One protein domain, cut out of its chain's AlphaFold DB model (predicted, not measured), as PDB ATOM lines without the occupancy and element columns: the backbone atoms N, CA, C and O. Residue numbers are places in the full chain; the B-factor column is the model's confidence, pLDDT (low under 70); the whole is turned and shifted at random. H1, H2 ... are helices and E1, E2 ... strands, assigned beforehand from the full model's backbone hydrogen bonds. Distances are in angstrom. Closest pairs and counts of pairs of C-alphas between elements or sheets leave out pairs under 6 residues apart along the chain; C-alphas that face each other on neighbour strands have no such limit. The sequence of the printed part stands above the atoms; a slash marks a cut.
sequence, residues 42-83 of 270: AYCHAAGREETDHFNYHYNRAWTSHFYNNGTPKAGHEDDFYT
ATOM      1  N   ALA A  42      29.754 -33.103  29.298       93.12
ATOM      2  CA  ALA A  42      28.375 -33.542  29.423       93.12
ATOM      3  C   ALA A  42      27.473 -32.313  29.537       93.12
ATOM      4  O   ALA A  42      27.725 -31.444  30.371       93.12
ATOM      5  N   TYR A  43      26.471 -32.224  28.675       92.75
ATOM      6  CA  TYR A  43      25.492 -31.148  28.683       92.75
ATOM      7  C   TYR A  43      24.132 -31.672  28.232       92.75
ATOM      8  O   TYR A  43      24.047 -32.691  27.543       92.75
ATOM      9  N   CYS A  44      23.089 -30.972  28.638       93.38
ATOM     10  CA  CYS A  44      21.712 -31.221  28.267       93.38
ATOM     11  C   CYS A  44      21.267 -30.106  27.327       93.38
ATOM     12  O   CYS A  44      21.521 -28.936  27.603       93.38
ATOM     13  N   HIS A  45      20.687 -30.491  26.192       91.94
ATOM     14  CA  HIS A  45      20.234 -29.570  25.155       91.94
ATOM     15  C   HIS A  45      18.711 -29.561  25.075       91.94
ATOM     16  O   HIS A  45      18.113 -30.637  24.930       91.94
ATOM     17  N   ALA A  46      18.096 -28.383  25.144       88.50
ATOM     18  CA  ALA A  46      16.658 -28.236  24.960       88.50
ATOM     19  C   ALA A  46      16.292 -28.482  23.495       88.50
ATOM     20  O   ALA A  46      16.864 -27.891  22.582       88.50
ATOM     21  N   ALA A  47      15.335 -29.371  23.238       77.56
ATOM     22  CA  ALA A  47      15.021 -29.830  21.883       77.56
ATOM     23  C   ALA A  47      14.264 -28.811  20.995       77.56
ATOM     24  O   ALA A  47      13.636 -29.220  20.016       77.56
ATOM     25  N   GLY A  48      14.315 -27.510  21.305       64.56
ATOM     26  CA  GLY A  48      13.821 -26.434  20.438       64.56
ATOM     27  C   GLY A  48      12.328 -26.494  20.109       64.56
ATOM     28  O   GLY A  48      11.920 -26.047  19.040       64.56
ATOM     29  N   ARG A  49      11.500 -27.073  20.982       59.31
ATOM     30  CA  ARG A  49      10.048 -26.909  20.895       59.31
ATOM     31  C   ARG A  49       9.606 -26.040  22.052       59.31
ATOM     32  O   ARG A  49       9.871 -26.389  23.201       59.31
ATOM     33  N   GLU A  50       8.931 -24.944  21.719       58.94
ATOM     34  CA  GLU A  50       8.171 -24.158  22.682       58.94
ATOM     35  C   GLU A  50       7.359 -25.130  23.555       58.94
ATOM     36  O   GLU A  50       6.685 -26.026  23.040       58.94
ATOM     37  N   GLU A  51       7.510 -24.997  24.874       58.91
ATOM     38  CA  GLU A  51       6.796 -25.772  25.901       58.91
ATOM     39  C   GLU A  51       7.181 -27.255  26.074       58.91
ATOM     40  O   GLU A  51       6.465 -27.989  26.761       58.91
ATOM     41  N   THR A  52       8.295 -27.746  25.510       59.94
ATOM     42  CA  THR A  52       8.765 -29.102  25.857       59.94
ATOM     43  C   THR A  52       9.942 -29.070  26.821       59.94
ATOM     44  O   THR A  52      11.059 -28.766  26.411       59.94
ATOM     45  N   ASP A  53       9.722 -29.544  28.051       70.12
ATOM     46  CA  ASP A  53      10.755 -29.837  29.067       70.12
ATOM     47  C   ASP A  53      11.667 -31.022  28.676       70.12
ATOM     48  O   ASP A  53      12.186 -31.758  29.518       70.12
ATOM     49  N   HIS A  54      11.810 -31.302  27.377       80.25
ATOM     50  CA  HIS A  54      12.518 -32.471  26.891       80.25
ATOM     51  C   HIS A  54      13.957 -32.112  26.527       80.25
ATOM     52  O   HIS A  54      14.251 -31.591  25.447       80.25
ATOM     53  N   PHE A  55      14.863 -32.465  27.430       90.00
ATOM     54  CA  PHE A  55      16.294 -32.291  27.254       90.00
ATOM     55  C   PHE A  55      16.944 -33.553  26.687       90.00
ATOM     56  O   PHE A  55      16.617 -34.679  27.068       90.00
ATOM     57  N   ASN A  56      17.903 -33.375  25.781       90.75
ATOM     58  CA  ASN A  56      18.727 -34.464  25.267       90.75
ATOM     59  C   ASN A  56      20.128 -34.401  25.873       90.75
ATOM     60  O   ASN A  56      20.821 -33.391  25.765       90.75
ATOM     61  N   TYR A  57      20.573 -35.509  26.465       93.00
ATOM     62  CA  TYR A  57      21.932 -35.634  26.978       93.00
ATOM     63  C   TYR A  57      22.953 -35.777  25.845       93.00
ATOM     64  O   TYR A  57      22.878 -36.691  25.012       93.00
ATOM     65  N   HIS A  58      23.993 -34.955  25.894       93.19
ATOM     66  CA  HIS A  58      25.132 -35.001  24.994       93.19
ATOM     67  C   HIS A  58      26.442 -35.079  25.777       93.19
ATOM     68  O   HIS A  58      26.675 -34.345  26.729       93.19
ATOM     69  N   TYR A  59      27.346 -35.958  25.336       93.81
ATOM     70  CA  TYR A  59      28.723 -36.024  25.828       93.81
ATOM     71  C   TYR A  59      29.689 -36.041  24.652       93.81
ATOM     72  O   TYR A  59      30.082 -37.093  24.143       93.81
ATOM     73  N   ASN A  60      30.014 -34.856  24.151       91.38
ATOM     74  CA  ASN A  60      30.843 -34.692  22.965       91.38
ATOM     75  C   ASN A  60      31.559 -33.331  23.008       91.38
ATOM     76  O   ASN A  60      31.532 -32.634  24.016       91.38
ATOM     77  N   ARG A  61      32.245 -32.967  21.920       89.50
ATOM     78  CA  ARG A  61      32.951 -31.679  21.777       89.50
ATOM     79  C   ARG A  61      32.079 -30.554  21.207       89.50
ATOM     80  O   ARG A  61      32.528 -29.411  21.148       89.50
ATOM     81  N   ALA A  62      30.852 -30.868  20.795       89.31
ATOM     82  CA  ALA A  62      29.914 -29.900  20.245       89.31
ATOM     83  C   ALA A  62      29.422 -28.903  21.303       89.31
ATOM     84  O   ALA A  62      28.944 -27.845  20.920       89.31
ATOM     85  N   TRP A  63      29.650 -29.158  22.601       89.38
ATOM     86  CA  TRP A  63      29.373 -28.208  23.691       89.38
ATOM     87  C   TRP A  63      29.935 -26.800  23.424       89.38
ATOM     88  O   TRP A  63      29.339 -25.811  23.828       89.38
ATOM     89  N   THR A  64      31.050 -26.687  22.694       89.81
ATOM     90  CA  THR A  64      31.648 -25.396  22.303       89.81
ATOM     91  C   THR A  64      30.763 -24.558  21.375       89.81
ATOM     92  O   THR A  64      30.983 -23.353  21.244       89.81
ATOM     93  N   SER A  65      29.765 -25.164  20.726       90.94
ATOM     94  CA  SER A  65      28.731 -24.461  19.964       90.94
ATOM     95  C   SER A  65      27.680 -23.844  20.882       90.94
ATOM     96  O   SER A  65      27.290 -22.713  20.630       90.94
ATOM     97  N   HIS A  66      27.322 -24.535  21.967       90.88
ATOM     98  CA  HIS A  66      26.235 -24.175  22.883       90.88
ATOM     99  C   HIS A  66      26.684 -23.234  24.005       90.88
ATOM    100  O   HIS A  66      25.930 -22.369  24.427       90.88
ATOM    101  N   PHE A  67      27.937 -23.350  24.456       92.06
ATOM    102  CA  PHE A  67      28.452 -22.594  25.596       92.06
ATOM    103  C   PHE A  67      29.750 -21.860  25.274       92.06
ATOM    104  O   PHE A  67      30.566 -22.282  24.447       92.06
ATOM    105  N   TYR A  68      29.982 -20.780  26.007       88.81
ATOM    106  CA  TYR A  68      31.284 -20.143  26.128       88.81
ATOM    107  C   TYR A  68      32.210 -20.946  27.057       88.81
ATOM    108  O   TYR A  68      31.786 -21.793  27.848       88.81
ATOM    109  N   ASN A  69      33.514 -20.661  27.003       83.50
ATOM    110  CA  ASN A  69      34.508 -21.345  27.840       83.50
ATOM    111  C   ASN A  69      34.305 -21.120  29.349       83.50
ATOM    112  O   ASN A  69      34.750 -21.947  30.141       83.50
ATOM    113  N   ASN A  70      33.643 -20.025  29.740       81.62
ATOM    114  CA  ASN A  70      33.263 -19.730  31.127       81.62
ATOM    115  C   ASN A  70      32.013 -20.507  31.587       81.62
ATOM    116  O   ASN A  70      31.653 -20.435  32.755       81.62
ATOM    117  N   GLY A  71      31.370 -21.236  30.676       83.19
ATOM    118  CA  GLY A  71      30.194 -22.047  30.931       83.19
ATOM    119  C   GLY A  71      28.849 -21.353  30.711       83.19
ATOM    120  O   GLY A  71      27.826 -22.012  30.838       83.19
ATOM    121  N   THR A  72      28.832 -20.076  30.335       87.38
ATOM    122  CA  THR A  72      27.592 -19.374  29.978       87.38
ATOM    123  C   THR A  72      27.036 -19.925  28.656       87.38
ATOM    124  O   THR A  72      27.832 -20.108  27.724       87.38
ATOM    125  N   PRO A  73      25.721 -20.184  28.535       90.56
ATOM    126  CA  PRO A  73      25.113 -20.541  27.256       90.56
ATOM    127  C   PRO A  73      25.211 -19.397  26.235       90.56
ATOM    128  O   PRO A  73      25.364 -18.226  26.595       90.56
ATOM    129  N   LYS A  74      25.191 -19.723  24.945       90.12
ATOM    130  CA  LYS A  74      25.140 -18.732  23.861       90.12
ATOM    131  C   LYS A  74      23.692 -18.338  23.561       90.12
ATOM    132  O   LYS A  74      22.768 -19.006  23.993       90.12
ATOM    133  N   ALA A  75      23.508 -17.258  22.803       86.50
ATOM    134  CA  ALA A  75      22.181 -16.841  22.354       86.50
ATOM    135  C   ALA A  75      21.504 -17.949  21.523       86.50
ATOM    136  O   ALA A  75      22.156 -18.515  20.638       86.50
ATOM    137  N   GLY A  76      20.232 -18.242  21.817       86.62
ATOM    138  CA  GLY A  76      19.467 -19.351  21.230       86.62
ATOM    139  C   GLY A  76      19.753 -20.713  21.873       86.62
ATOM    140  O   GLY A  76      19.333 -21.742  21.349       86.62
ATOM    141  N   HIS A  77      20.513 -20.725  22.969       89.19
ATOM    142  CA  HIS A  77      20.901 -21.908  23.740       89.19
ATOM    143  C   HIS A  77      20.697 -21.690  25.247       89.19
ATOM    144  O   HIS A  77      21.306 -22.385  26.053       89.19
ATOM    145  N   GLU A  78      19.881 -20.714  25.639       88.25
ATOM    146  CA  GLU A  78      19.605 -20.336  27.031       88.25
ATOM    147  C   GLU A  78      19.121 -21.491  27.916       88.25
ATOM    148  O   GLU A  78      19.478 -21.535  29.092       88.25
ATOM    149  N   ASP A  79      18.398 -22.451  27.345       88.19
ATOM    150  CA  ASP A  79      17.898 -23.621  28.070       88.19
ATOM    151  C   ASP A  79      18.936 -24.753  28.181       88.19
ATOM    152  O   ASP A  79      18.712 -25.757  28.860       88.19
ATOM    153  N   ASP A  80      20.091 -24.631  27.525       90.75
ATOM    154  CA  ASP A  80      21.133 -25.645  27.600       90.75
ATOM    155  C   ASP A  80      21.918 -25.506  28.911       90.75
ATOM    156  O   ASP A  80      22.352 -24.419  29.296       90.75
ATOM    157  N   PHE A  81      22.205 -26.626  29.580       91.31
ATOM    158  CA  PHE A  81      22.985 -26.629  30.824       91.31
ATOM    159  C   PHE A  81      24.015 -27.760  30.880       91.31
ATOM    160  O   PHE A  81      23.895 -28.790  30.214       91.31
ATOM    161  N   TYR A  82      25.066 -27.582  31.684       90.94
ATOM    162  CA  TYR A  82      26.018 -28.661  31.952       90.94
ATOM    163  C   TYR A  82      25.446 -29.657  32.945       90.94
ATOM    164  O   TYR A  82      24.850 -29.272  33.942       90.94
ATOM    165  N   THR A  83      25.742 -30.932  32.724       90.12
ATOM    166  CA  THR A  83      25.396 -31.999  33.661       90.12
ATOM    167  C   THR A  83      26.615 -32.876  33.966       90.12
ATOM    168  O   THR A  83      27.713 -32.693  33.423       90.12
TER     169      THR A  83
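This is residues 42 to 83 of the 270 residues of an uncharacterized protein of Candidatus Woesebacteria bacterium (UniProt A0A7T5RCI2). With little regular structure, this is a small antiparallel hairpin, E1 and E2, with a short helix, H1, and a long unnamed stretch, residues 67 to 83, that folds back so that residues 81 to 82 pair antiparallel with residues 43 to 44 of E1. The printed part has 42 residues, in the order E1, E2, H1; the class is mixed, with 15 residues in named elements. It is compact, radius of gyration of the C-alphas 9.7 A, spanning 28 by 20 by 14 A.

E2, residues 55 to 60, is 15.4 A long. E1, residues 42 to 46, begins at C-alpha 42 (28.375, -33.542, 29.423) and is 13.6 A long. H1, residues 63 to 66, is 5.2 A long and ends at C-alpha 66 (26.235, -24.175, 22.883).

E1 and E2 form a hairpin, antiparallel at 144 degrees; N 43 and O 58 are within hydrogen-bond range at 2.9 A. The closest C-alphas of E1 and H1, those of Tyr 43 and Trp 63, are 7.0 A apart. H1 is too short for any O i to N i+4 pair; its one O i to N i+3 pair is within range.

The C-alphas farthest apart, of Glu 51 and Asn 69, are 28.1 A apart. The printed part has no cut. The link from E1 to E2 is short, that from E2 to H1 tight. Residues 48 to 52 have pLDDT under 70.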